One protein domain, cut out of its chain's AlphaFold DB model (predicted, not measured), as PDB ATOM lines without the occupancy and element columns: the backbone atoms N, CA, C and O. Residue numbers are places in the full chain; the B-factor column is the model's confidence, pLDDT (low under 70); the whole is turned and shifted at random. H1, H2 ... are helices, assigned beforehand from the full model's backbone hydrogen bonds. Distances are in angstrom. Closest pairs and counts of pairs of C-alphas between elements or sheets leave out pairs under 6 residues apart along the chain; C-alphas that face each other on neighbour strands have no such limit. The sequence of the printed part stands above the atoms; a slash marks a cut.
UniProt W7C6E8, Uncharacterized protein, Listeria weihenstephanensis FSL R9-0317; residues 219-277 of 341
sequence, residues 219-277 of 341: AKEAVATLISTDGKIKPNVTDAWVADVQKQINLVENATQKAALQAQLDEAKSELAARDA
ATOM      1  N   ALA A 219     -17.276   3.928 -25.185       94.56
ATOM      2  CA  ALA A 219     -16.749   3.725 -23.840       94.56
ATOM      3  C   ALA A 219     -17.696   4.250 -22.748       94.56
ATOM      4  O   ALA A 219     -17.905   3.563 -21.750       94.56
ATOM      5  N   LYS A 220     -18.335   5.412 -22.951       95.06
ATOM      6  CA  LYS A 220     -19.390   5.918 -22.051       95.06
ATOM      7  C   LYS A 220     -20.545   4.926 -21.925       95.06
ATOM      8  O   LYS A 220     -21.019   4.665 -20.824       95.06
ATOM      9  N   GLU A 221     -20.999   4.376 -23.050       93.69
ATOM     10  CA  GLU A 221     -22.077   3.382 -23.060       93.69
ATOM     11  C   GLU A 221     -21.640   2.082 -22.380       93.69
ATOM     12  O   GLU A 221     -22.391   1.568 -21.556       93.69
ATOM     13  N   ALA A 222     -20.411   1.616 -22.628       93.62
ATOM     14  CA  ALA A 222     -19.823   0.449 -21.971       93.62
ATOM     15  C   ALA A 222     -19.783   0.606 -20.440       93.62
ATOM     16  O   ALA A 222     -20.254  -0.276 -19.724       93.62
ATOM     17  N   VAL A 223     -19.292   1.741 -19.928       94.62
ATOM     18  CA  VAL A 223     -19.263   2.026 -18.480       94.62
ATOM     19  C   VAL A 223     -20.676   2.054 -17.895       94.62
ATOM     20  O   VAL A 223     -20.930   1.419 -16.872       94.62
ATOM     21  N   ALA A 224     -21.628   2.698 -18.578       92.81
ATOM     22  CA  ALA A 224     -23.026   2.735 -18.147       92.81
ATOM     23  C   ALA A 224     -23.675   1.338 -18.079       92.81
ATOM     24  O   ALA A 224     -24.669   1.141 -17.378       92.81
ATOM     25  N   THR A 225     -23.118   0.338 -18.771       92.75
ATOM     26  CA  THR A 225     -23.617  -1.033 -18.661       92.75
ATOM     27  C   THR A 225     -23.307  -1.681 -17.308       92.75
ATOM     28  O   THR A 225     -24.080  -2.545 -16.898       92.75
ATOM     29  N   LEU A 226     -22.279  -1.229 -16.578       94.81
ATOM     30  CA  LEU A 226     -21.878  -1.782 -15.276       94.81
ATOM     31  C   LEU A 226     -22.750  -1.283 -14.117       94.81
ATOM     32  O   LEU A 226     -22.950  -1.996 -13.135       94.81
ATOM     33  N   ILE A 227     -23.275  -0.064 -14.234       92.12
ATOM     34  CA  ILE A 227     -23.901   0.664 -13.129       92.12
ATOM     35  C   ILE A 227     -25.432   0.646 -13.255       92.12
ATOM     36  O   ILE A 227     -26.001   0.801 -14.337       92.12
ATOM     37  N   SER A 228     -26.106   0.399 -12.139       89.19
ATOM     38  CA  SER A 228     -27.558   0.470 -11.966       89.19
ATOM     39  C   SER A 228     -28.031   1.922 -11.855       89.19
ATOM     40  O   SER A 228     -27.246   2.843 -11.647       89.19
ATOM     41  N   THR A 229     -29.339   2.161 -11.954       87.38
ATOM     42  CA  THR A 229     -29.900   3.523 -11.862       87.38
ATOM     43  C   THR A 229     -29.703   4.187 -10.496       87.38
ATOM     44  O   THR A 229     -29.812   5.404 -10.401       87.38
ATOM     45  N   ASP A 230     -29.428   3.409  -9.449       86.25
ATOM     46  CA  ASP A 230     -29.107   3.882  -8.098       86.25
ATOM     47  C   ASP A 230     -27.609   4.184  -7.893       86.25
ATOM     48  O   ASP A 230     -27.196   4.498  -6.780       86.25
ATOM     49  N   GLY A 231     -26.799   4.086  -8.953       84.38
ATOM     50  CA  GLY A 231     -25.361   4.337  -8.906       84.38
ATOM     51  C   GLY A 231     -24.520   3.145  -8.438       84.38
ATOM     52  O   GLY A 231     -23.302   3.266  -8.395       84.38
ATOM     53  N   LYS A 232     -25.125   1.991  -8.127       89.44
ATOM     54  CA  LYS A 232     -24.391   0.799  -7.668       89.44
ATOM     55  C   LYS A 232     -23.997  -0.127  -8.808       89.44
ATOM     56  O   LYS A 232     -24.643  -0.157  -9.854       89.44
ATOM     57  N   ILE A 233     -22.988  -0.965  -8.575       95.00
ATOM     58  CA  ILE A 233     -22.637  -2.041  -9.505       95.00
ATOM     59  C   ILE A 233     -23.824  -3.007  -9.680       95.00
ATOM     60  O   ILE A 233     -24.481  -3.403  -8.712       95.00
ATOM     61  N   LYS A 234     -24.134  -3.397 -10.920       93.00
ATOM     62  CA  LYS A 234     -25.190  -4.385 -11.187       93.00
ATOM     63  C   LYS A 234     -24.833  -5.749 -10.573       93.00
ATOM     64  O   LYS A 234     -23.658  -6.128 -10.539       93.00
ATOM     65  N   PRO A 235     -25.828  -6.539 -10.127       90.69
ATOM     66  CA  PRO A 235     -25.589  -7.793  -9.406       90.69
ATOM     67  C   PRO A 235     -24.895  -8.876 -10.245       90.69
ATOM     68  O   PRO A 235     -24.240  -9.747  -9.690       90.69
ATOM     69  N   ASN A 236     -25.011  -8.826 -11.573       90.69
ATOM     70  CA  ASN A 236     -24.422  -9.800 -12.495       90.69
ATOM     71  C   ASN A 236     -23.092  -9.338 -13.117       90.69
ATOM     72  O   ASN A 236     -22.578 -10.013 -14.008       90.69
ATOM     73  N   VAL A 237     -22.542  -8.197 -12.685       93.94
ATOM     74  CA  VAL A 237     -21.216  -7.755 -13.137       93.94
ATOM     75  C   VAL A 237     -20.145  -8.697 -12.611       93.94
ATOM     76  O   VAL A 237     -20.143  -9.041 -11.427       93.94
ATOM     77  N   THR A 238     -19.240  -9.091 -13.504       94.19
ATOM     78  CA  THR A 238     -18.079  -9.944 -13.241       94.19
ATOM     79  C   THR A 238     -16.791  -9.199 -13.595       94.19
ATOM     80  O   THR A 238     -16.817  -8.244 -14.377       94.19
ATOM     81  N   ASP A 239     -15.649  -9.681 -13.101       93.31
ATOM     82  CA  ASP A 239     -14.329  -9.147 -13.478       93.31
ATOM     83  C   ASP A 239     -14.085  -9.180 -14.991       93.31
ATOM     84  O   ASP A 239     -13.475  -8.273 -15.558       93.31
ATOM     85  N   ALA A 240     -14.592 -10.211 -15.670       92.62
ATOM     86  CA  ALA A 240     -14.463 -10.346 -17.114       92.62
ATOM     87  C   ALA A 240     -15.242  -9.251 -17.867       92.62
ATOM     88  O   ALA A 240     -14.724  -8.690 -18.831       92.62
ATOM     89  N   TRP A 241     -16.433  -8.875 -17.387       94.19
ATOM     90  CA  TRP A 241     -17.182  -7.745 -17.946       94.19
ATOM     91  C   TRP A 241     -16.431  -6.424 -17.730       94.19
ATOM     92  O   TRP A 241     -16.253  -5.648 -18.669       94.19
ATOM     93  N   VAL A 242     -15.903  -6.191 -16.525       95.44
ATOM     94  CA  VAL A 242     -15.064  -5.016 -16.226       95.44
ATOM     95  C   VAL A 242     -13.840  -4.954 -17.150       95.44
ATOM     96  O   VAL A 242     -13.508  -3.884 -17.667       95.44
ATOM     97  N   ALA A 243     -13.191  -6.091 -17.414       94.31
ATOM     98  CA  ALA A 243     -12.058  -6.172 -18.332       94.31
ATOM     99  C   ALA A 243     -12.445  -5.825 -19.780       94.31
ATOM    100  O   ALA A 243     -11.671  -5.174 -20.485       94.31
ATOM    101  N   ASP A 244     -13.642  -6.201 -20.228       91.19
ATOM    102  CA  ASP A 244     -14.131  -5.831 -21.557       91.19
ATOM    103  C   ASP A 244     -14.458  -4.334 -21.663       91.19
ATOM    104  O   ASP A 244     -14.090  -3.693 -22.651       91.19
ATOM    105  N   VAL A 245     -15.036  -3.728 -20.619       95.00
ATOM    106  CA  VAL A 245     -15.207  -2.264 -20.555       95.00
ATOM    107  C   VAL A 245     -13.848  -1.553 -20.579       95.00
ATOM    108  O   VAL A 245     -13.676  -0.570 -21.303       95.00
ATOM    109  N   GLN A 246     -12.844  -2.082 -19.871       96.38
ATOM    110  CA  GLN A 246     -11.478  -1.551 -19.896       96.38
ATOM    111  C   GLN A 246     -10.878  -1.552 -21.312       96.38
ATOM    112  O   GLN A 246     -10.208  -0.586 -21.690       96.38
ATOM    113  N   LYS A 247     -11.123  -2.598 -22.116       93.50
ATOM    114  CA  LYS A 247     -10.684  -2.644 -23.523       93.50
ATOM    115  C   LYS A 247     -11.321  -1.523 -24.344       93.50
ATOM    116  O   LYS A 247     -10.613  -0.885 -25.118       93.50
ATOM    117  N   GLN A 248     -12.608  -1.234 -24.139       92.69
ATOM    118  CA  GLN A 248     -13.286  -0.137 -24.835       92.69
ATOM    119  C   GLN A 248     -12.730   1.237 -24.425       92.69
ATOM    120  O   GLN A 248     -12.454   2.066 -25.289       92.69
ATOM    121  N   ILE A 249     -12.480   1.471 -23.131       96.44
ATOM    122  CA  ILE A 249     -11.828   2.706 -22.645       96.44
ATOM    123  C   ILE A 249     -10.431   2.868 -23.261       96.44
ATOM    124  O   ILE A 249     -10.002   3.981 -23.565       96.44
ATOM    125  N   ASN A 250      -9.714   1.766 -23.491       96.31
ATOM    126  CA  ASN A 250      -8.381   1.818 -24.080       96.31
ATOM    127  C   ASN A 250      -8.361   2.343 -25.521       96.31
ATOM    128  O   ASN A 250      -7.327   2.886 -25.914       96.31
ATOM    129  N   LEU A 251      -9.475   2.231 -26.255       92.81
ATOM    130  CA  LEU A 251      -9.633   2.765 -27.612       92.81
ATOM    131  C   LEU A 251      -9.788   4.293 -27.643       92.81
ATOM    132  O   LEU A 251      -9.555   4.901 -28.680       92.81
ATOM    133  N   VAL A 252     -10.134   4.930 -26.521       95.25
ATOM    134  CA  VAL A 252     -10.298   6.387 -26.453       95.25
ATOM    135  C   VAL A 252      -8.943   7.084 -26.586       95.25
ATOM    136  O   VAL A 252      -8.070   6.926 -25.732       95.25
ATOM    137  N   GLU A 253      -8.769   7.887 -27.637       92.62
ATOM    138  CA  GLU A 253      -7.511   8.603 -27.897       92.62
ATOM    139  C   GLU A 253      -7.339   9.853 -27.022       92.62
ATOM    140  O   GLU A 253      -6.233  10.162 -26.573       92.62
ATOM    141  N   ASN A 254      -8.426  10.580 -26.744       95.25
ATOM    142  CA  ASN A 254      -8.360  11.789 -25.931       95.25
ATOM    143  C   ASN A 254      -8.035  11.440 -24.469       95.25
ATOM    144  O   ASN A 254      -8.862  10.880 -23.750       95.25
ATOM    145  N   ALA A 255      -6.845  11.834 -24.010       97.06
ATOM    146  CA  ALA A 255      -6.344  11.489 -22.680       97.06
ATOM    147  C   ALA A 255      -7.240  11.979 -21.527       97.06
ATOM    148  O   ALA A 255      -7.370  11.287 -20.522       97.06
ATOM    149  N   THR A 256      -7.886  13.144 -21.668       98.00
ATOM    150  CA  THR A 256      -8.756  13.698 -20.614       98.00
ATOM    151  C   THR A 256     -10.064  12.915 -20.515       98.00
ATOM    152  O   THR A 256     -10.467  12.520 -19.424       98.00
ATOM    153  N   GLN A 257     -10.706  12.633 -21.653       97.25
ATOM    154  CA  GLN A 257     -11.916  11.806 -21.698       97.25
ATOM    155  C   GLN A 257     -11.634  10.381 -21.204       97.25
ATOM    156  O   GLN A 257     -12.392   9.842 -20.397       97.25
ATOM    157  N   LYS A 258     -10.503   9.801 -21.626       97.88
ATOM    158  CA  LYS A 258     -10.049   8.485 -21.171       97.88
ATOM    159  C   LYS A 258      -9.844   8.442 -19.657       97.88
ATOM    160  O   LYS A 258     -10.308   7.505 -19.019       97.88
ATOM    161  N   ALA A 259      -9.195   9.454 -19.078       98.44
ATOM    162  CA  ALA A 259      -8.980   9.533 -17.633       98.44
ATOM    163  C   ALA A 259     -10.302   9.631 -16.852       98.44
ATOM    164  O   ALA A 259     -10.461   8.959 -15.836       98.44
ATOM    165  N   ALA A 260     -11.270  10.410 -17.345       98.12
ATOM    166  CA  ALA A 260     -12.590  10.509 -16.722       98.12
ATOM    167  C   ALA A 260     -13.339   9.164 -16.727       98.12
ATOM    168  O   ALA A 260     -13.901   8.763 -15.711       98.12
ATOM    169  N   LEU A 261     -13.304   8.438 -17.849       98.31
ATOM    170  CA  LEU A 261     -13.892   7.099 -17.954       98.31
ATOM    171  C   LEU A 261     -13.161   6.076 -17.078       98.31
ATOM    172  O   LEU A 261     -13.800   5.214 -16.480       98.31
ATOM    173  N   GLN A 262     -11.834   6.185 -16.968       98.38
ATOM    174  CA  GLN A 262     -11.041   5.325 -16.096       98.38
ATOM    175  C   GLN A 262     -11.431   5.508 -14.626       98.38
ATOM    176  O   GLN A 262     -11.601   4.514 -13.930       98.38
ATOM    177  N   ALA A 263     -11.648   6.748 -14.181       98.00
ATOM    178  CA  ALA A 263     -12.098   7.024 -12.818       98.00
ATOM    179  C   ALA A 263     -13.455   6.364 -12.513       98.00
ATOM    180  O   ALA A 263     -13.607   5.731 -11.474       98.00
ATOM    181  N   GLN A 264     -14.410   6.436 -13.449       97.00
ATOM    182  CA  GLN A 264     -15.708   5.761 -13.308       97.00
ATOM    183  C   GLN A 264     -15.568   4.232 -13.270       97.00
ATOM    184  O   GLN A 264     -16.250   3.556 -12.503       97.00
ATOM    185  N   LEU A 265     -14.674   3.668 -14.087       97.62
ATOM    186  CA  LEU A 265     -14.408   2.231 -14.071       97.62
ATOM    187  C   LEU A 265     -13.728   1.788 -12.766       97.62
ATOM    188  O   LEU A 265     -14.005   0.697 -12.275       97.62
ATOM    189  N   ASP A 266     -12.843   2.607 -12.204       97.56
ATOM    190  CA  ASP A 266     -12.157   2.298 -10.950       97.56
ATOM    191  C   ASP A 266     -13.107   2.376  -9.745       97.56
ATOM    192  O   ASP A 266     -13.036   1.527  -8.854       97.56
ATOM    193  N   GLU A 267     -14.073   3.297  -9.761       95.81
ATOM    194  CA  GLU A 267     -15.199   3.298  -8.818       95.81
ATOM    195  C   GLU A 267     -16.029   2.009  -8.945       95.81
ATOM    196  O   GLU A 267     -16.258   1.316  -7.953       95.81
ATOM    197  N   ALA A 268     -16.376   1.607 -10.173       96.00
ATOM    198  CA  ALA A 268     -17.093   0.355 -10.426       96.00
ATOM    199  C   ALA A 268     -16.326  -0.888  -9.924       96.00
ATOM    200  O   ALA A 268     -16.941  -1.811  -9.385       96.00
ATOM    201  N   LYS A 269     -14.990  -0.917 -10.053       96.69
ATOM    202  CA  LYS A 269     -14.131  -1.982  -9.496       96.69
ATOM    203  C   LYS A 269     -14.165  -2.008  -7.969       96.69
ATOM    204  O   LYS A 269     -14.206  -3.087  -7.382       96.69
ATOM    205  N   SER A 270     -14.147  -0.840  -7.328       95.88
ATOM    206  CA  SER A 270     -14.246  -0.735  -5.869       95.88
ATOM    207  C   SER A 270     -15.590  -1.268  -5.367       95.88
ATOM    208  O   SER A 270     -15.628  -2.060  -4.426       95.88
ATOM    209  N   GLU A 271     -16.686  -0.892  -6.026       95.69
ATOM    210  CA  GLU A 271     -18.032  -1.390  -5.718       95.69
ATOM    211  C   GLU A 271     -18.159  -2.903  -5.951       95.69
ATOM    212  O   GLU A 271     -18.753  -3.610  -5.136       95.69
ATOM    213  N   LEU A 272     -17.557  -3.427  -7.025       96.62
ATOM    214  CA  LEU A 272     -17.492  -4.865  -7.290       96.62
ATOM    215  C   LEU A 272     -16.783  -5.613  -6.150       96.62
ATOM    216  O   LEU A 272     -17.338  -6.561  -5.595       96.62
ATOM    217  N   ALA A 273     -15.604  -5.140  -5.739       96.69
ATOM    218  CA  ALA A 273     -14.853  -5.732  -4.637       96.69
ATOM    219  C   ALA A 273     -15.616  -5.655  -3.302       96.69
ATOM    220  O   ALA A 273     -15.630  -6.622  -2.538       96.69
ATOM    221  N   ALA A 274     -16.282  -4.530  -3.024       95.56
ATOM    222  CA  ALA A 274     -17.100  -4.360  -1.826       95.56
ATOM    223  C   ALA A 274     -18.297  -5.323  -1.808       95.56
ATOM    224  O   ALA A 274     -18.575  -5.946  -0.780       95.56
ATOM    225  N   ARG A 275     -18.979  -5.488  -2.949       94.75
ATOM    226  CA  ARG A 275     -20.076  -6.448  -3.114       94.75
ATOM    227  C   ARG A 275     -19.600  -7.876  -2.861       94.75
ATOM    228  O   ARG A 275     -20.232  -8.595  -2.091       94.75
ATOM    229  N   ASP A 276     -18.491  -8.275  -3.472       95.38
ATOM    230  CA  ASP A 276     -17.981  -9.643  -3.361       95.38
ATOM    231  C   ASP A 276     -17.472  -9.940  -1.938       95.38
ATOM    232  O   ASP A 276     -17.737 -11.014  -1.395       95.38
ATOM    233  N   ALA A 277     -16.852  -8.958  -1.270       96.50
ATOM    234  CA  ALA A 277     -16.494  -9.056   0.146       96.50
ATOM    235  C   ALA A 277     -17.729  -9.173   1.057       96.50
ATOM    236  O   ALA A 277     -17.727  -9.965   2.002       96.50
TER     237      ALA A 277
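What this domain is: This is residues 219 to 277 of the 341 residues of an uncharacterized protein of Listeria weihenstephanensis FSL R9-0317 (UniProt W7C6E8). Three helices lie side by side in a small up-and-down bundle, their centres making a triangle: the short H1, then H2 running back the opposite way, then the long H3, which makes the length of the bundle and runs the same way as H1. A long loop, residues 227 to 238, joins H1 to H2, while H2 turns tightly into H3. The printed part has 59 residues, with three named helices in the order H1, H2, H3 and no named strand; its class is all helix. It is compact, with a radius of gyration of the C-alphas of 11.0 A, and elongated, spanning 33 by 21 by 17 A.

How they stand to each other: H1, residues 219 to 226, and H2, residues 239 to 250, form a helical hairpin. They touch, the closest C-alphas being those of Ala 219 and Ile 249 at 5.2 A, and run opposite ways at a shallow tilt of 14 degrees. H3, residues 255 to 277, forms a second helical hairpin with H2. These two touch, closest at the C-alphas of Ile 249 and Lys 258, 6.2 A apart, and run opposite ways at a shallow tilt of 6 degrees. H3 touches H1 with residues 261 to 268 alone, closest at the C-alphas of Val 223 and Leu 265, 6.6 A apart; they run the same way at a shallow tilt of 11 degrees. The helix packing is mostly aligned, with 3 of 3 touching pairs at a shallow tilt. Every O i to N i+4 pair is within hydrogen-bond range in H2 and H3; in H1, 3 of 4 are.

Where its parts are: H1 begins at C-alpha 219, (-16.749, 3.725, -23.840), and spans 11.4 A to C-alpha 226. H2 begins at C-alpha 239, (-14.329, -9.147, -13.478), and spans 16.4 A to C-alpha 250. H3 spans 32.3 A from C-alpha 255 to C-alpha 277, at (-16.494, -9.056, 0.146).

The domain as a whole: The two C-alphas farthest apart, those of Asn 254 and Ala 277, are 34.4 A apart. The printed part has no cut. The link from H1 to H2 is long, 12 residues, and that from H2 to H3 is tight, 4 residues. The mean pLDDT of the printed part is 94.5, and no printed residue is under 70.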